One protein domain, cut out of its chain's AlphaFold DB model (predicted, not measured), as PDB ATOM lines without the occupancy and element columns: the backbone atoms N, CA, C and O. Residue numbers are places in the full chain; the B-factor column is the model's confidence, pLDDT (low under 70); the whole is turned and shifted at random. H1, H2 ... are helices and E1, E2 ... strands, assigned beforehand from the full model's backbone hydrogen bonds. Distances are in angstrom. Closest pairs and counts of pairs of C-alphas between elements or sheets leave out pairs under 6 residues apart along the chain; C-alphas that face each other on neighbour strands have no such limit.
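Overview. This is residues 268 to 286, 293 to 328 and 349 to 431 of the 560 residues of an uncharacterized protein of Phlebia centrifuga (UniProt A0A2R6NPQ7). What shape is it? Little regular structure surrounds a sandwich of two antiparallel sheets face to face, E1-E2-E3-E6 and E7-E8-E9-E10; the ribbon E4-E5 extends one end. What builds it? The 138 printed residues include E1 to E9, H1, then E10: mostly strand, under half in named elements. How compact? It is loose, radius of gyration of the C-alphas 17.7 A, spanning 58 by 41 by 24 A.

Along the chain. Where are E1 to E6? They are residues 268 to 270, from C-alpha (163.420, 143.509, 186.054), 300 to 306, 312 to 318 (E3, 20.1 A), 321 to 324, 351 to 354 and 364 to 367. What follows? E7 is 372 to 377, E8 384 to 389, E9 401 to 405, H1 408 to 411, E10 428 to 430, ending at C-alpha (183.572, 145.866, 176.899).

Arrangement. What pairs? In hairpin E2 and E3, N 302 and O 316 are 2.8 A apart, within hydrogen-bond range. And H1? It only grazes E1-E2-E3-E6, with residues 409 to 410.

Size, cuts and confidence. Any cuts? Gaps between C-alphas are 11.0 A, 286 to 293, and 13.6 A, 328 to 349. Low confidence? Residues 281 to 286, 293 and 326 to 328 are under 70.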
ATOM      1  N   VAL A 268     164.177 143.706 187.290       96.62
ATOM      2  CA  VAL A 268     163.420 143.509 186.054       96.62
ATOM      3  C   VAL A 268     163.372 144.829 185.300       96.62
ATOM      4  O   VAL A 268     162.956 145.844 185.863       96.62
ATOM      5  N   HIS A 269     163.755 144.814 184.028       97.12
ATOM      6  CA  HIS A 269     163.718 145.984 183.156       97.12
ATOM      7  C   HIS A 269     163.024 145.629 181.843       97.12
ATOM      8  O   HIS A 269     163.334 144.608 181.238       97.12
ATOM      9  N   ILE A 270     162.104 146.483 181.394       97.75
ATOM     10  CA  ILE A 270     161.422 146.331 180.104       97.75
ATOM     11  C   ILE A 270     161.788 147.533 179.236       97.75
ATOM     12  O   ILE A 270     161.532 148.678 179.632       97.75
ATOM     13  N   THR A 271     162.396 147.297 178.073       96.75
ATOM     14  CA  THR A 271     162.789 148.379 177.155       96.75
ATOM     15  C   THR A 271     161.575 149.078 176.552       96.75
ATOM     16  O   THR A 271     160.443 148.599 176.637       96.75
ATOM     17  N   ASP A 272     161.803 150.252 175.964       94.50
ATOM     18  CA  ASP A 272     160.768 150.963 175.220       94.50
ATOM     19  C   ASP A 272     160.430 150.231 173.911       94.50
ATOM     20  O   ASP A 272     161.232 149.453 173.392       94.50
ATOM     21  N   HIS A 273     159.249 150.486 173.362       93.25
ATOM     22  CA  HIS A 273     158.891 150.052 172.012       93.25
ATOM     23  C   HIS A 273     159.374 151.049 170.947       93.25
ATOM     24  O   HIS A 273     159.166 150.833 169.757       93.25
ATOM     25  N   GLY A 274     159.971 152.175 171.350       90.94
ATOM     26  CA  GLY A 274     160.561 153.164 170.449       90.94
ATOM     27  C   GLY A 274     159.550 153.805 169.506       90.94
ATOM     28  O   GLY A 274     159.918 154.159 168.390       90.94
ATOM     29  N   LEU A 275     158.284 153.921 169.932       88.81
ATOM     30  CA  LEU A 275     157.293 154.642 169.138       88.81
ATOM     31  C   LEU A 275     157.572 156.136 169.306       88.81
ATOM     32  O   LEU A 275     157.655 156.598 170.455       88.81
ATOM     33  N   PRO A 276     157.714 156.881 168.200       84.62
ATOM     34  CA  PRO A 276     157.817 158.323 168.272       84.62
ATOM     35  C   PRO A 276     156.526 158.924 168.831       84.62
ATOM     36  O   PRO A 276     155.445 158.338 168.720       84.62
ATOM     37  N   ASN A 277     156.637 160.110 169.425       79.00
ATOM     38  CA  ASN A 277     155.461 160.902 169.765       79.00
ATOM     39  C   ASN A 277     154.774 161.331 168.455       79.00
ATOM     40  O   ASN A 277     155.415 161.895 167.570       79.00
ATOM     41  N   ARG A 278     153.471 161.060 168.321       71.44
ATOM     42  CA  ARG A 278     152.697 161.334 167.093       71.44
ATOM     43  C   ARG A 278     152.536 162.823 166.789       71.44
ATOM     44  O   ARG A 278     152.126 163.186 165.685       71.44
ATOM     45  N   PHE A 279     152.804 163.662 167.781       72.06
ATOM     46  CA  PHE A 279     152.739 165.119 167.716       72.06
ATOM     47  C   PHE A 279     154.130 165.760 167.715       72.06
ATOM     48  O   PHE A 279     154.255 166.946 168.013       72.06
ATOM     49  N   ASP A 280     155.176 164.974 167.459       72.56
ATOM     50  CA  ASP A 280     156.524 165.494 167.303       72.56
ATOM     51  C   ASP A 280     156.720 166.033 165.882       72.56
ATOM     52  O   ASP A 280     157.008 165.288 164.947       72.56
ATOM     53  N   ASP A 281     156.567 167.348 165.736       67.94
ATOM     54  CA  ASP A 281     156.750 168.055 164.464       67.94
ATOM     55  C   ASP A 281     158.208 168.012 163.959       67.94
ATOM     56  O   ASP A 281     158.475 168.403 162.822       67.94
ATOM     57  N   SER A 282     159.167 167.568 164.785       66.50
ATOM     58  CA  SER A 282     160.565 167.415 164.363       66.50
ATOM     59  C   SER A 282     160.800 166.172 163.508       66.50
ATOM     60  O   SER A 282     161.813 166.099 162.811       66.50
ATOM     61  N   ILE A 283     159.865 165.219 163.524       68.62
ATOM     62  CA  ILE A 283     159.930 164.021 162.696       68.62
ATOM     63  C   ILE A 283     159.257 164.349 161.361       68.62
ATOM     64  O   ILE A 283     158.065 164.670 161.346       68.62
ATOM     65  N   PRO A 284     159.986 164.294 160.231       65.12
ATOM     66  CA  PRO A 284     159.409 164.565 158.924       65.12
ATOM     67  C   PRO A 284     158.156 163.716 158.696       65.12
ATOM     68  O   PRO A 284     158.166 162.511 158.931       65.12
ATOM     69  N   ALA A 285     157.081 164.321 158.183       63.22
ATOM     70  CA  ALA A 285     155.842 163.593 157.890       63.22
ATOM     71  C   ALA A 285     156.067 162.389 156.953       63.22
ATOM     72  O   ALA A 285     155.362 161.394 157.058       63.22
ATOM     73  N   ALA A 286     157.082 162.455 156.084       59.12
ATOM     74  CA  ALA A 286     157.499 161.341 155.235       59.12
ATOM     75  C   ALA A 286     158.000 160.123 156.038       59.12
ATOM     76  O   ALA A 286     157.731 158.988 155.654       59.12
ATOM     77  N   ILE A 293     149.501 154.194 157.479       69.12
ATOM     78  CA  ILE A 293     150.514 153.210 157.894       69.12
ATOM     79  C   ILE A 293     150.830 153.383 159.384       69.12
ATOM     80  O   ILE A 293     151.289 154.430 159.828       69.12
ATOM     81  N   ALA A 294     150.609 152.338 160.187       79.06
ATOM     82  CA  ALA A 294     151.067 152.356 161.572       79.06
ATOM     83  C   ALA A 294     152.600 152.278 161.617       79.06
ATOM     84  O   ALA A 294     153.204 151.445 160.942       79.06
ATOM     85  N   PHE A 295     153.234 153.102 162.453       85.25
ATOM     86  CA  PHE A 295     154.675 153.013 162.685       85.25
ATOM     87  C   PHE A 295     155.023 151.635 163.264       85.25
ATOM     88  O   PHE A 295     154.469 151.252 164.301       85.25
ATOM     89  N   LYS A 296     155.938 150.901 162.622       91.12
ATOM     90  CA  LYS A 296     156.453 149.633 163.151       91.12
ATOM     91  C   LYS A 296     157.265 149.920 164.416       91.12
ATOM     92  O   LYS A 296     158.304 150.569 164.322       91.12
ATOM     93  N   PRO A 297     156.820 149.480 165.603       93.25
ATOM     94  CA  PRO A 297     157.607 149.674 166.807       93.25
ATOM     95  C   PRO A 297     158.867 148.791 166.785       93.25
ATOM     96  O   PRO A 297     159.036 147.932 165.924       93.25
ATOM     97  N   ARG A 298     159.771 149.017 167.734       94.19
ATOM     98  CA  ARG A 298     160.992 148.228 167.944       94.19
ATOM     99  C   ARG A 298     160.692 146.977 168.774       94.19
ATOM    100  O   ARG A 298     159.788 147.038 169.604       94.19
ATOM    101  N   PRO A 299     161.482 145.897 168.656       95.62
ATOM    102  CA  PRO A 299     161.424 144.787 169.597       95.62
ATOM    103  C   PRO A 299     161.527 145.251 171.056       95.62
ATOM    104  O   PRO A 299     162.277 146.174 171.394       95.62
ATOM    105  N   ILE A 300     160.768 144.594 171.929       96.62
ATOM    106  CA  ILE A 300     160.766 144.863 173.367       96.62
ATOM    107  C   ILE A 300     161.571 143.782 174.060       96.62
ATOM    108  O   ILE A 300     161.282 142.597 173.922       96.62
ATOM    109  N   ASN A 301     162.545 144.193 174.859       96.94
ATOM    110  CA  ASN A 301     163.361 143.287 175.643       96.94
ATOM    111  C   ASN A 301     162.928 143.334 177.105       96.94
ATOM    112  O   ASN A 301     162.837 144.414 177.699       96.94
ATOM    113  N   VAL A 302     162.697 142.161 177.686       97.38
ATOM    114  CA  VAL A 302     162.547 141.974 179.128       97.38
ATOM    115  C   VAL A 302     163.852 141.398 179.648       97.38
ATOM    116  O   VAL A 302     164.208 140.265 179.330       97.38
ATOM    117  N   PHE A 303     164.561 142.188 180.442       97.06
ATOM    118  CA  PHE A 303     165.779 141.775 181.114       97.06
ATOM    119  C   PHE A 303     165.483 141.440 182.572       97.06
ATOM    120  O   PHE A 303     164.919 142.265 183.298       97.06
ATOM    121  N   LEU A 304     165.902 140.256 183.001       96.44
ATOM    122  CA  LEU A 304     165.845 139.799 184.382       96.44
ATOM    123  C   LEU A 304     167.273 139.545 184.857       96.44
ATOM    124  O   LEU A 304     168.018 138.801 184.224       96.44
ATOM    125  N   ARG A 305     167.668 140.159 185.965       95.12
ATOM    126  CA  ARG A 305     168.973 139.884 186.571       95.12
ATOM    127  C   ARG A 305     168.843 138.743 187.567       95.12
ATOM    128  O   ARG A 305     168.085 138.900 188.527       95.12
ATOM    129  N   THR A 306     169.572 137.654 187.352       93.31
ATOM    130  CA  THR A 306     169.579 136.481 188.239       93.31
ATOM    131  C   THR A 306     170.292 136.788 189.556       93.31
ATOM    132  O   THR A 306     170.917 137.838 189.723       93.31
ATOM    133  N   VAL A 307     170.129 135.914 190.542       88.88
ATOM    134  CA  VAL A 307     170.812 135.975 191.841       88.88
ATOM    135  C   VAL A 307     171.608 134.683 192.012       88.88
ATOM    136  O   VAL A 307     171.307 133.684 191.374       88.88
ATOM    137  N   LYS A 308     172.638 134.694 192.869       75.19
ATOM    138  CA  LYS A 308     173.482 133.519 193.142       75.19
ATOM    139  C   LYS A 308     172.671 132.210 193.282       75.19
ATOM    140  O   LYS A 308     171.637 132.209 193.955       75.19
ATOM    141  N   PRO A 309     173.195 131.079 192.767       74.62
ATOM    142  CA  PRO A 309     174.614 130.846 192.462       74.62
ATOM    143  C   PRO A 309     175.113 131.425 191.130       74.62
ATOM    144  O   PRO A 309     176.262 131.860 191.095       74.62
ATOM    145  N   ASP A 310     174.253 131.541 190.120       79.88
ATOM    146  CA  ASP A 310     174.635 131.910 188.751       79.88
ATOM    147  C   ASP A 310     174.225 133.360 188.445       79.88
ATOM    148  O   ASP A 310     173.218 133.638 187.794       79.88
ATOM    149  N   ASP A 311     174.996 134.317 188.973       87.62
ATOM    150  CA  ASP A 311     174.762 135.742 188.712       87.62
ATOM    151  C   ASP A 311     174.974 136.058 187.223       87.62
ATOM    152  O   ASP A 311     175.906 135.585 186.570       87.62
ATOM    153  N   GLY A 312     174.062 136.832 186.655       93.50
ATOM    154  CA  GLY A 312     173.934 136.942 185.217       93.50
ATOM    155  C   GLY A 312     172.696 137.706 184.783       93.50
ATOM    156  O   GLY A 312     172.058 138.452 185.534       93.50
ATOM    157  N   LEU A 313     172.393 137.568 183.500       94.56
ATOM    158  CA  LEU A 313     171.344 138.302 182.817       94.56
ATOM    159  C   LEU A 313     170.530 137.354 181.947       94.56
ATOM    160  O   LEU A 313     171.044 136.802 180.975       94.56
ATOM    161  N   VAL A 314     169.247 137.231 182.261       94.75
ATOM    162  CA  VAL A 314     168.252 136.592 181.406       94.75
ATOM    163  C   VAL A 314     167.575 137.648 180.533       94.75
ATOM    164  O   VAL A 314     167.204 138.721 181.015       94.75
ATOM    165  N   ARG A 315     167.392 137.353 179.243       95.19
ATOM    166  CA  ARG A 315     166.681 138.206 178.280       95.19
ATOM    167  C   ARG A 315     165.593 137.427 177.541       95.19
ATOM    168  O   ARG A 315     165.853 136.345 177.017       95.19
ATOM    169  N   PHE A 316     164.434 138.068 177.404       94.62
ATOM    170  CA  PHE A 316     163.375 137.732 176.449       94.62
ATOM    171  C   PHE A 316     163.216 138.879 175.457       94.62
ATOM    172  O   PHE A 316     163.215 140.038 175.878       94.62
ATOM    173  N   THR A 317     163.032 138.578 174.177       96.12
ATOM    174  CA  THR A 317     162.768 139.579 173.140       96.12
ATOM    175  C   THR A 317     161.410 139.303 172.507       96.12
ATOM    176  O   THR A 317     161.167 138.218 171.993       96.12
ATOM    177  N   PHE A 318     160.514 140.283 172.554       97.12
ATOM    178  CA  PHE A 318     159.213 140.255 171.895       97.12
ATOM    179  C   PHE A 318     159.294 141.065 170.612       97.12
ATOM    180  O   PHE A 318     159.611 142.259 170.657       97.12
ATOM    181  N   TYR A 319     158.950 140.451 169.487       97.00
ATOM    182  CA  TYR A 319     158.951 141.138 168.202       97.00
ATOM    183  C   TYR A 319     157.549 141.615 167.840       97.00
ATOM    184  O   TYR A 319     156.550 140.974 168.184       97.00
ATOM    185  N   PRO A 320     157.457 142.757 167.149       96.44
ATOM    186  CA  PRO A 320     156.185 143.307 166.740       96.44
ATOM    187  C   PRO A 320     155.659 142.598 165.494       96.44
ATOM    188  O   PRO A 320     156.215 142.709 164.404       96.44
ATOM    189  N   GLN A 321     154.519 141.938 165.636       95.44
ATOM    190  CA  GLN A 321     153.791 141.328 164.539       95.44
ATOM    191  C   GLN A 321     152.780 142.313 163.960       95.44
ATOM    192  O   GLN A 321     151.948 142.867 164.681       95.44
ATOM    193  N   ARG A 322     152.810 142.505 162.641       94.00
ATOM    194  CA  ARG A 322     151.775 143.266 161.942       94.00
ATOM    195  C   ARG A 322     150.454 142.493 161.957       94.00
ATOM    196  O   ARG A 322     150.405 141.330 161.566       94.00
ATOM    197  N   VAL A 323     149.385 143.163 162.368       93.25
ATOM    198  CA  VAL A 323     148.010 142.663 162.339       93.25
ATOM    199  C   VAL A 323     147.192 143.606 161.468       93.25
ATOM    200  O   VAL A 323     147.030 144.785 161.795       93.25
ATOM    201  N   ASP A 324     146.690 143.104 160.343       89.75
ATOM    202  CA  ASP A 324     145.813 143.892 159.484       89.75
ATOM    203  C   ASP A 324     144.457 144.101 160.176       89.75
ATOM    204  O   ASP A 324     143.873 143.195 160.779       89.75
ATOM    205  N   HIS A 325     143.971 145.339 160.138       72.06
ATOM    206  CA  HIS A 325     142.762 145.736 160.839       72.06
ATOM    207  C   HIS A 325     141.552 145.139 160.110       72.06
ATOM    208  O   HIS A 325     141.122 145.655 159.082       72.06
ATOM    209  N   TRP A 326     140.931 144.095 160.662       54.75
ATOM    210  CA  TRP A 326     139.551 143.767 160.296       54.75
ATOM    211  C   TRP A 326     138.606 144.620 161.148       54.75
ATOM    212  O   TRP A 326     137.939 144.127 162.053       54.75
ATOM    213  N   THR A 327     138.594 145.941 160.942       57.38
ATOM    214  CA  THR A 327     137.448 146.731 161.415       57.38
ATOM    215  C   THR A 327     136.358 146.651 160.357       57.38
ATOM    216  O   THR A 327     136.579 147.155 159.253       57.38
ATOM    217  N   PRO A 328     135.180 146.074 160.657       46.81
ATOM    218  CA  PRO A 328     134.021 146.280 159.804       46.81
ATOM    219  C   PRO A 328     133.761 147.794 159.686       46.81
ATOM    220  O   PRO A 328     134.031 148.531 160.643       46.81
ATOM    221  N   PRO A 349     144.829 153.838 160.950       76.75
ATOM    222  CA  PRO A 349     145.765 153.065 160.146       76.75
ATOM    223  C   PRO A 349     145.147 151.715 159.762       76.75
ATOM    224  O   PRO A 349     144.389 151.127 160.535       76.75
ATOM    225  N   LYS A 350     145.465 151.207 158.567       83.12
ATOM    226  CA  LYS A 350     144.907 149.943 158.030       83.12
ATOM    227  C   LYS A 350     145.392 148.690 158.764       83.12
ATOM    228  O   LYS A 350     144.857 147.605 158.557       83.12
ATOM    229  N   HIS A 351     146.418 148.826 159.590       88.25
ATOM    230  CA  HIS A 351     147.013 147.763 160.389       88.25
ATOM    231  C   HIS A 351     147.557 148.350 161.691       88.25
ATOM    232  O   HIS A 351     147.693 149.566 161.828       88.25
ATOM    233  N   TYR A 352     147.883 147.487 162.643       91.12
ATOM    234  CA  TYR A 352     148.607 147.841 163.861       91.12
ATOM    235  C   TYR A 352     149.637 146.757 164.182       91.12
ATOM    236  O   TYR A 352     149.598 145.674 163.598       91.12
ATOM    237  N   TYR A 353     150.564 147.037 165.094       93.75
ATOM    238  CA  TYR A 353     151.532 146.046 165.552       93.75
ATOM    239  C   TYR A 353     151.161 145.509 166.930       93.75
ATOM    240  O   TYR A 353     150.753 146.256 167.828       93.75
ATOM    241  N   ARG A 354     151.314 144.196 167.085       95.44
ATOM    242  CA  ARG A 354     151.016 143.434 168.294       95.44
ATOM    243  C   ARG A 354     152.256 142.661 168.742       95.44
ATOM    244  O   ARG A 354     152.968 142.108 167.917       95.44
ATOM    245  N   TYR A 355     152.467 142.573 170.045       97.31
ATOM    246  CA  TYR A 355     153.404 141.657 170.687       97.31
ATOM    247  C   TYR A 355     152.634 140.480 171.288       97.31
ATOM    248  O   TYR A 355     151.537 140.653 171.825       97.31
ATOM    249  N   GLY A 356     153.208 139.285 171.224       96.69
ATOM    250  CA  GLY A 356     152.635 138.082 171.825       96.69
ATOM    251  C   GLY A 356     153.694 137.006 172.035       96.69
ATOM    252  O   GLY A 356     154.793 137.103 171.486       96.69
ATOM    253  N   PHE A 357     153.370 135.974 172.816       96.25
ATOM    254  CA  PHE A 357     154.321 134.900 173.134       96.25
ATOM    255  C   PHE A 357     154.679 134.019 171.935       96.25
ATOM    256  O   PHE A 357     155.763 133.448 171.904       96.25
ATOM    257  N   THR A 358     153.820 133.956 170.914       94.62
ATOM    258  CA  THR A 358     154.113 133.247 169.656       94.62
ATOM    259  C   THR A 358     155.268 133.867 168.876       94.62
ATOM    260  O   THR A 358     155.843 133.213 168.014       94.62
ATOM    261  N   HIS A 359     155.579 135.134 169.152       94.00
ATOM    262  CA  HIS A 359     156.582 135.927 168.455       94.00
ATOM    263  C   HIS A 359     157.641 136.431 169.459       94.00
ATOM    264  O   HIS A 359     158.096 137.575 169.406       94.00
ATOM    265  N   MET A 360     157.986 135.571 170.421       94.69
ATOM    266  CA  MET A 360     159.003 135.801 171.445       94.69
ATOM    267  C   MET A 360     160.234 134.933 171.158       94.69
ATOM    268  O   MET A 360     160.103 133.763 170.801       94.69
ATOM    269  N   SER A 361     161.428 135.497 171.323       89.50
ATOM    270  CA  SER A 361     162.684 134.758 171.212       89.50
ATOM    271  C   SER A 361     162.814 133.664 172.275       89.50
ATOM    272  O   SER A 361     162.269 133.803 173.377       89.50
ATOM    273  N   PRO A 362     163.647 132.636 172.027       82.81
ATOM    274  CA  PRO A 362     164.154 131.792 173.099       82.81
ATOM    275  C   PRO A 362     164.829 132.624 174.197       82.81
ATOM    276  O   PRO A 362     165.400 133.692 173.943       82.81
ATOM    277  N   VAL A 363     164.785 132.104 175.421       83.38
ATOM    278  CA  VAL A 363     165.429 132.717 176.584       83.38
ATOM    279  C   VAL A 363     166.939 132.734 176.379       83.38
ATOM    280  O   VAL A 363     167.539 131.718 176.018       83.38
ATOM    281  N   ARG A 364     167.571 133.886 176.605       84.25
ATOM    282  CA  ARG A 364     169.033 134.014 176.561       84.25
ATOM    283  C   ARG A 364     169.568 134.274 177.955       84.25
ATOM    284  O   ARG A 364     169.151 135.244 178.578       84.25
ATOM    285  N   PHE A 365     170.510 133.451 178.400       90.00
ATOM    286  CA  PHE A 365     171.271 133.678 179.624       90.00
ATOM    287  C   PHE A 365     172.685 134.147 179.290       90.00
ATOM    288  O   PHE A 365     173.323 133.633 178.368       90.00
ATOM    289  N   VAL A 366     173.169 135.127 180.043       91.00
ATOM    290  CA  VAL A 366     174.546 135.605 179.978       91.00
ATOM    291  C   VAL A 366     175.098 135.691 181.389       91.00
ATOM    292  O   VAL A 366     174.657 136.528 182.175       91.00
ATOM    293  N   GLU A 367     176.088 134.857 181.680       92.38
ATOM    294  CA  GLU A 367     176.788 134.853 182.962       92.38
ATOM    295  C   GLU A 367     177.545 136.172 183.185       92.38
ATOM    296  O   GLU A 367     178.101 136.772 182.247       92.38
ATOM    297  N   SER A 368     177.548 136.656 184.426       91.56
ATOM    298  CA  SER A 368     178.376 137.790 184.822       91.56
ATOM    299  C   SER A 368     179.851 137.404 184.924       91.56
ATOM    300  O   SER A 368     180.230 136.237 184.972       91.56
ATOM    301  N   TYR A 369     180.733 138.406 184.930       91.69
ATOM    302  CA  TYR A 369     182.132 138.139 185.249       91.69
ATOM    303  C   TYR A 369     182.264 137.735 186.719       91.69
ATOM    304  O   TYR A 369     181.533 138.235 187.580       91.69
ATOM    305  N   LEU A 370     183.253 136.888 187.014       92.00
ATOM    306  CA  LEU A 370     183.533 136.404 188.363       92.00
ATOM    307  C   LEU A 370     183.565 137.549 189.390       92.00
ATOM    308  O   LEU A 370     184.261 138.545 189.196       92.00
ATOM    309  N   ASN A 371     182.850 137.375 190.506       91.88
ATOM    310  CA  ASN A 371     182.732 138.355 191.596       91.88
ATOM    311  C   ASN A 371     182.105 139.701 191.191       91.88
ATOM    312  O   ASN A 371     182.269 140.702 191.895       91.88
ATOM    313  N   THR A 372     181.355 139.739 190.092       94.00
ATOM    314  CA  THR A 372     180.616 140.927 189.666       94.00
ATOM    315  C   THR A 372     179.152 140.602 189.425       94.00
ATOM    316  O   THR A 372     178.805 139.463 189.137       94.00
ATOM    317  N   GLN A 373     178.314 141.629 189.494       93.56
ATOM    318  CA  GLN A 373     176.921 141.573 189.067       93.56
ATOM    319  C   GLN A 373     176.705 142.586 187.942       93.56
ATOM    320  O   GLN A 373     177.251 143.698 187.988       93.56
ATOM    321  N   TYR A 374     175.892 142.235 186.945       94.88
ATOM    322  CA  TYR A 374     175.470 143.199 185.932       94.88
ATOM    323  C   TYR A 374     174.394 144.139 186.483       94.88
ATOM    324  O   TYR A 374     173.535 143.781 187.291       94.88
ATOM    325  N   ARG A 375     174.422 145.372 186.001       94.12
ATOM    326  CA  ARG A 375     173.361 146.367 186.130       94.12
ATOM    327  C   ARG A 375     173.052 146.895 184.735       94.12
ATOM    328  O   ARG A 375     173.926 146.914 183.869       94.12
ATOM    329  N   ILE A 376     171.799 147.271 184.507       94.69
ATOM    330  CA  ILE A 376     171.265 147.461 183.158       94.69
ATOM    331  C   ILE A 376     170.872 148.922 182.974       94.69
ATOM    332  O   ILE A 376     170.103 149.470 183.763       94.69
ATOM    333  N   LEU A 377     171.363 149.525 181.898       94.88
ATOM    334  CA  LEU A 377     170.854 150.775 181.352       94.88
ATOM    335  C   LEU A 377     170.037 150.407 180.102       94.88
ATOM    336  O   LEU A 377     170.620 150.136 179.045       94.88
ATOM    337  N   PRO A 378     168.703 150.284 180.236       92.75
ATOM    338  CA  PRO A 378     167.878 149.655 179.214       92.75
ATOM    339  C   PRO A 378     167.842 150.491 177.932       92.75
ATOM    340  O   PRO A 378     167.648 151.702 177.977       92.75
ATOM    341  N   GLY A 379     167.967 149.820 176.789       92.69
ATOM    342  CA  GLY A 379     167.743 150.394 175.462       92.69
ATOM    343  C   GLY A 379     167.275 149.311 174.495       92.69
ATOM    344  O   GLY A 379     167.831 148.212 174.501       92.69
ATOM    345  N   SER A 380     166.249 149.579 173.691       89.00
ATOM    346  CA  SER A 380     165.650 148.598 172.778       89.00
ATOM    347  C   SER A 380     166.671 147.992 171.812       89.00
ATOM    348  O   SER A 380     166.624 146.793 171.559       89.00
ATOM    349  N   TYR A 381     167.627 148.792 171.329       89.81
ATOM    350  CA  TYR A 381     168.667 148.333 170.394       89.81
ATOM    351  C   TYR A 381     170.080 148.453 170.946       89.81
ATOM    352  O   TYR A 381     170.990 147.730 170.532       89.81
ATOM    353  N   ARG A 382     170.306 149.407 171.848       91.56
ATOM    354  CA  ARG A 382     171.642 149.687 172.379       91.56
ATOM    355  C   ARG A 382     171.598 149.619 173.895       91.56
ATOM    356  O   ARG A 382     171.822 150.621 174.554       91.56
ATOM    357  N   THR A 383     171.295 148.451 174.454       94.94
ATOM    358  CA  THR A 383     171.384 148.257 175.908       94.94
ATOM    359  C   THR A 383     172.845 148.359 176.350       94.94
ATOM    360  O   THR A 383     173.731 147.726 175.763       94.94
ATOM    361  N   LEU A 384     173.099 149.141 177.398       95.69
ATOM    362  CA  LEU A 384     174.387 149.145 178.083       95.69
ATOM    363  C   LEU A 384     174.277 148.370 179.390       95.69
ATOM    364  O   LEU A 384     173.256 148.404 180.077       95.69
ATOM    365  N   LEU A 385     175.360 147.690 179.736       95.94
ATOM    366  CA  LEU A 385     175.545 147.059 181.028       95.94
ATOM    367  C   LEU A 385     176.698 147.739 181.747       95.94
ATOM    368  O   LEU A 385     177.653 148.205 181.124       95.94
ATOM    369  N   TYR A 386     176.649 147.732 183.065       95.06
ATOM    370  CA  TYR A 386     177.812 148.026 183.883       95.06
ATOM    371  C   TYR A 386     177.950 146.972 184.966       95.06
ATOM    372  O   TYR A 386     176.962 146.391 185.412       95.06
ATOM    373  N   THR A 387     179.186 146.680 185.348       95.06
ATOM    374  CA  THR A 387     179.477 145.701 186.395       95.06
ATOM    375  C   THR A 387     179.813 146.405 187.689       95.06
ATOM    376  O   THR A 387     180.581 147.371 187.696       95.06
ATOM    377  N   VAL A 388     179.290 145.874 188.784       94.31
ATOM    378  CA  VAL A 388     179.611 146.302 190.149       94.31
ATOM    379  C   VAL A 388     180.017 145.069 190.962       94.31
ATOM    380  O   VAL A 388     179.704 143.951 190.534       94.31
ATOM    381  N   PRO A 389     180.710 145.215 192.104       93.50
ATOM    382  CA  PRO A 389     181.013 144.080 192.967       93.50
ATOM    383  C   PRO A 389     179.743 143.306 193.352       93.50
ATOM    384  O   PRO A 389     178.671 143.890 193.551       93.50
ATOM    385  N   TRP A 390     179.850 141.980 193.431       90.62
ATOM    386  CA  TRP A 390     178.709 141.086 193.685       90.62
ATOM    387  C   TRP A 390     177.992 141.361 195.018       90.62
ATOM    388  O   TRP A 390     176.792 141.135 195.142       90.62
ATOM    389  N   ASP A 391     178.715 141.862 196.015       89.56
ATOM    390  CA  ASP A 391     178.232 142.186 197.358       89.56
ATOM    391  C   ASP A 391     177.661 143.610 197.464       89.56
ATOM    392  O   ASP A 391     177.235 144.045 198.535       89.56
ATOM    393  N   THR A 392     177.624 144.355 196.355       88.19
ATOM    394  CA  THR A 392     177.165 145.743 196.375       88.19
ATOM    395  C   THR A 392     175.649 145.839 196.527       88.19
ATOM    396  O   THR A 392     174.884 145.494 195.621       88.19
ATOM    397  N   ILE A 393     175.232 146.388 197.669       83.56
ATOM    398  CA  ILE A 393     173.832 146.686 198.014       83.56
ATOM    399  C   ILE A 393     173.497 148.185 197.975       83.56
ATOM    400  O   ILE A 393     172.327 148.548 198.110       83.56
ATOM    401  N   THR A 394     174.503 149.049 197.807       84.81
ATOM    402  CA  THR A 394     174.352 150.511 197.814       84.81
ATOM    403  C   THR A 394     173.738 151.028 196.513       84.81
ATOM    404  O   THR A 394     173.879 150.416 195.454       84.81
ATOM    405  N   GLU A 395     173.065 152.179 196.584       80.38
ATOM    406  CA  GLU A 395     172.522 152.866 195.395       80.38
ATOM    407  C   GLU A 395     173.599 153.548 194.552       80.38
ATOM    408  O   GLU A 395     173.387 153.835 193.377       80.38
ATOM    409  N   GLU A 396     174.750 153.803 195.167       86.94
ATOM    410  CA  GLU A 396     175.909 154.461 194.571       86.94
ATOM    411  C   GLU A 396     177.043 153.426 194.554       86.94
ATOM    412  O   GLU A 396     177.891 153.389 195.451       86.94
ATOM    413  N   PRO A 397     176.977 152.448 193.630       89.06
ATOM    414  CA  PRO A 397     177.918 151.344 193.601       89.06
ATOM    415  C   PRO A 397     179.263 151.775 193.010       89.06
ATOM    416  O   PRO A 397     179.321 152.625 192.117       89.06
ATOM    417  N   ASN A 398     180.348 151.115 193.426       91.12
ATOM    418  CA  ASN A 398     181.611 151.235 192.702       91.12
ATOM    419  C   ASN A 398     181.496 150.512 191.352       91.12
ATOM    420  O   ASN A 398     181.174 149.320 191.309       91.12
ATOM    421  N   VAL A 399     181.747 151.219 190.251       93.44
ATOM    422  CA  VAL A 399     181.642 150.647 188.905       93.44
ATOM    423  C   VAL A 399     182.990 150.124 188.449       93.44
ATOM    424  O   VAL A 399     183.972 150.852 188.373       93.44
ATOM    425  N   ILE A 400     183.008 148.842 188.093       94.12
ATOM    426  CA  ILE A 400     184.205 148.136 187.627       94.12
ATOM    427  C   ILE A 400     184.406 148.349 186.121       94.12
ATOM    428  O   ILE A 400     185.535 148.435 185.645       94.12
ATOM    429  N   GLY A 401     183.320 148.437 185.350       93.94
ATOM    430  CA  GLY A 401     183.405 148.609 183.905       93.94
ATOM    431  C   GLY A 401     182.050 148.742 183.225       93.94
ATOM    432  O   GLY A 401     181.019 148.370 183.791       93.94
ATOM    433  N   PHE A 402     182.080 149.256 181.996       94.31
ATOM    434  CA  PHE A 402     180.922 149.374 181.115       94.31
ATOM    435  C   PHE A 402     181.041 148.442 179.915       94.31
ATOM    436  O   PHE A 402     182.116 148.243 179.342       94.31
ATOM    437  N   TYR A 403     179.897 147.918 179.505       95.19
ATOM    438  CA  TYR A 403     179.768 146.975 178.414       95.19
ATOM    439  C   TYR A 403     178.578 147.356 177.547       95.19
ATOM    440  O   TYR A 403     177.567 147.874 178.017       95.19
ATOM    441  N   ARG A 404     178.680 147.054 176.264       93.75
ATOM    442  CA  ARG A 404     177.548 147.038 175.353       93.75
ATOM    443  C   ARG A 404     176.969 145.635 175.336       93.75
ATOM    444  O   ARG A 404     177.709 144.674 175.122       93.75
ATOM    445  N   TYR A 405     175.659 145.536 175.500       94.69
ATOM    446  CA  TYR A 405     174.932 144.332 175.143       94.69
ATOM    447  C   TYR A 405     174.553 144.435 173.662       94.69
ATOM    448  O   TYR A 405     173.772 145.296 173.257       94.69
ATOM    449  N   HIS A 406     175.184 143.610 172.838       91.19
ATOM    450  CA  HIS A 406     175.047 143.570 171.392       91.19
ATOM    451  C   HIS A 406     174.760 142.142 170.942       91.19
ATOM    452  O   HIS A 406     175.655 141.299 170.886       91.19
ATOM    453  N   ASP A 407     173.521 141.910 170.545       89.81
ATOM    454  CA  ASP A 407     173.078 140.669 169.935       89.81
ATOM    455  C   ASP A 407     172.439 141.012 168.587       89.81
ATOM    456  O   ASP A 407     171.683 141.982 168.508       89.81
ATOM    457  N   GLU A 408     172.758 140.254 167.539       87.25
ATOM    458  CA  GLU A 408     172.169 140.425 166.200       87.25
ATOM    459  C   GLU A 408     170.646 140.302 166.254       87.25
ATOM    460  O   GLU A 408     169.929 141.012 165.555       87.25
ATOM    461  N   GLU A 409     170.167 139.486 167.191       86.25
ATOM    462  CA  GLU A 409     168.759 139.288 167.485       86.25
ATOM    463  C   GLU A 409     168.017 140.593 167.840       86.25
ATOM    464  O   GLU A 409     166.849 140.760 167.508       86.25
ATOM    465  N   LEU A 410     168.696 141.573 168.451       86.50
ATOM    466  CA  LEU A 410     168.065 142.857 168.786       86.50
ATOM    467  C   LEU A 410     167.636 143.649 167.551       86.50
ATOM    468  O   LEU A 410     166.759 144.496 167.662       86.50
ATOM    469  N   PHE A 411     168.281 143.411 166.411       87.75
ATOM    470  CA  PHE A 411     168.035 144.119 165.156       87.75
ATOM    471  C   PHE A 411     167.225 143.281 164.168       87.75
ATOM    472  O   PHE A 411     166.933 143.759 163.074       87.75
ATOM    473  N   ALA A 412     166.891 142.042 164.533       90.31
ATOM    474  CA  ALA A 412     166.099 141.166 163.695       90.31
ATOM    475  C   ALA A 412     164.637 141.630 163.658       90.31
ATOM    476  O   ALA A 412     164.103 142.189 164.620       90.31
ATOM    477  N   ASP A 413     163.985 141.378 162.527       88.75
ATOM    478  CA  ASP A 413     162.558 141.644 162.363       88.75
ATOM    479  C   ASP A 413     161.684 140.524 162.935       88.75
ATOM    480  O   ASP A 413     160.523 140.769 163.265       88.75
ATOM    481  N   GLU A 414     162.252 139.324 163.061       92.06
ATOM    482  CA  GLU A 414     161.591 138.100 163.502       92.06
ATOM    483  C   GLU A 414     162.508 137.311 164.466       92.06
ATOM    484  O   GLU A 414     163.733 137.458 164.405       92.06
ATOM    485  N   PRO A 415     161.940 136.461 165.344       91.44
ATOM    486  CA  PRO A 415     162.656 135.584 166.239       91.44
ATOM    487  C   PRO A 415     163.555 134.659 165.456       91.44
ATOM    488  O   PRO A 415     163.163 134.052 164.458       91.44
ATOM    489  N   GLU A 416     164.750 134.478 165.985       87.94
ATOM    490  CA  GLU A 416     165.627 133.444 165.490       87.94
ATOM    491  C   GLU A 416     165.027 132.059 165.768       87.94
ATOM    492  O   GLU A 416     164.587 131.754 166.883       87.94
ATOM    493  N   ILE A 417     165.062 131.188 164.761       87.12
ATOM    494  CA  ILE A 417     164.757 129.770 164.943       87.12
ATOM    495  C   ILE A 417     165.856 129.171 165.819       87.12
ATOM    496  O   ILE A 417     167.033 129.204 165.459       87.12
ATOM    497  N   PHE A 418     165.477 128.619 166.973       84.44
ATOM    498  CA  PHE A 418     166.430 128.002 167.888       84.44
ATOM    499  C   PHE A 418     167.214 126.891 167.180       84.44
ATOM    500  O   PHE A 418     166.651 125.865 166.800       84.44
ATOM    501  N   ASN A 419     168.519 127.104 167.035       86.75
ATOM    502  CA  ASN A 419     169.445 126.109 166.529       86.75
ATOM    503  C   ASN A 419     170.341 125.628 167.686       86.75
ATOM    504  O   ASN A 419     171.203 126.398 168.120       86.75
ATOM    505  N   PRO A 420     170.161 124.395 168.196       84.88
ATOM    506  CA  PRO A 420     170.977 123.868 169.292       84.88
ATOM    507  C   PRO A 420     172.454 123.698 168.911       84.88
ATOM    508  O   PRO A 420     173.303 123.695 169.799       84.88
ATOM    509  N   ASP A 421     172.763 123.598 167.614       90.88
ATOM    510  CA  ASP A 421     174.128 123.434 167.106       90.88
ATOM    511  C   ASP A 421     174.849 124.779 166.896       90.88
ATOM    512  O   ASP A 421     176.039 124.809 166.566       90.88
ATOM    513  N   ALA A 422     174.154 125.911 167.065       86.19
ATOM    514  CA  ALA A 422     174.771 127.226 166.939       86.19
ATOM    515  C   ALA A 422     175.779 127.467 168.081       86.19
ATOM    516  O   ALA A 422     175.507 127.134 169.238       86.19
ATOM    517  N   PRO A 423     176.946 128.079 167.798       85.88
ATOM    518  CA  PRO A 423     177.934 128.354 168.831       85.88
ATOM    519  C   PRO A 423     177.370 129.302 169.906       85.88
ATOM    520  O   PRO A 423     176.575 130.192 169.585       85.88
ATOM    521  N   PRO A 424     177.820 129.184 171.172       83.88
ATOM    522  CA  PRO A 424     177.391 130.079 172.239       83.88
ATOM    523  C   PRO A 424     177.651 131.542 171.877       83.88
ATOM    524  O   PRO A 424     178.787 131.947 171.604       83.88
ATOM    525  N   ARG A 425     176.595 132.356 171.898       84.31
ATOM    526  CA  ARG A 425     176.704 133.794 171.646       84.31
ATOM    527  C   ARG A 425     177.402 134.480 172.815       84.31
ATOM    528  O   ARG A 425     177.173 134.159 173.978       84.31
ATOM    529  N   ARG A 426     178.225 135.481 172.503       88.81
ATOM    530  CA  ARG A 426     178.863 136.367 173.490       88.81
ATOM    531  C   ARG A 426     178.389 137.799 173.252       88.81
ATOM    532  O   ARG A 426     179.116 138.586 172.643       88.81
ATOM    533  N   PRO A 427     177.156 138.140 173.670       91.56
ATOM    534  CA  PRO A 427     176.558 139.424 173.328       91.56
ATOM    535  C   PRO A 427     177.170 140.589 174.117       91.56
ATOM    536  O   PRO A 427     176.940 141.746 173.789       91.56
ATOM    537  N   VAL A 428     177.963 140.326 175.154       94.44
ATOM    538  CA  VAL A 428     178.545 141.373 176.000       94.44
ATOM    539  C   VAL A 428     179.934 141.745 175.501       94.44
ATOM    540  O   VAL A 428     180.837 140.911 175.447       94.44
ATOM    541  N   ARG A 429     180.120 143.021 175.154       93.88
ATOM    542  CA  ARG A 429     181.400 143.578 174.693       93.88
ATOM    543  C   ARG A 429     181.813 144.748 175.577       93.88
ATOM    544  O   ARG A 429     181.020 145.665 175.767       93.88
ATOM    545  N   LYS A 430     183.041 144.743 176.105       93.69
ATOM    546  CA  LYS A 430     183.572 145.866 176.899       93.69
ATOM    547  C   LYS A 430     183.634 147.131 176.033       93.69
ATOM    548  O   LYS A 430     184.007 147.054 174.862       93.69
ATOM    549  N   LEU A 431     183.244 148.277 176.588       91.06
ATOM    550  CA  LEU A 431     183.388 149.561 175.898       91.06
ATOM    551  C   LEU A 431     184.867 150.001 175.867       91.06
ATOM    552  O   LEU A 431     185.619 149.657 176.779       91.06
TER     553      LEU A 431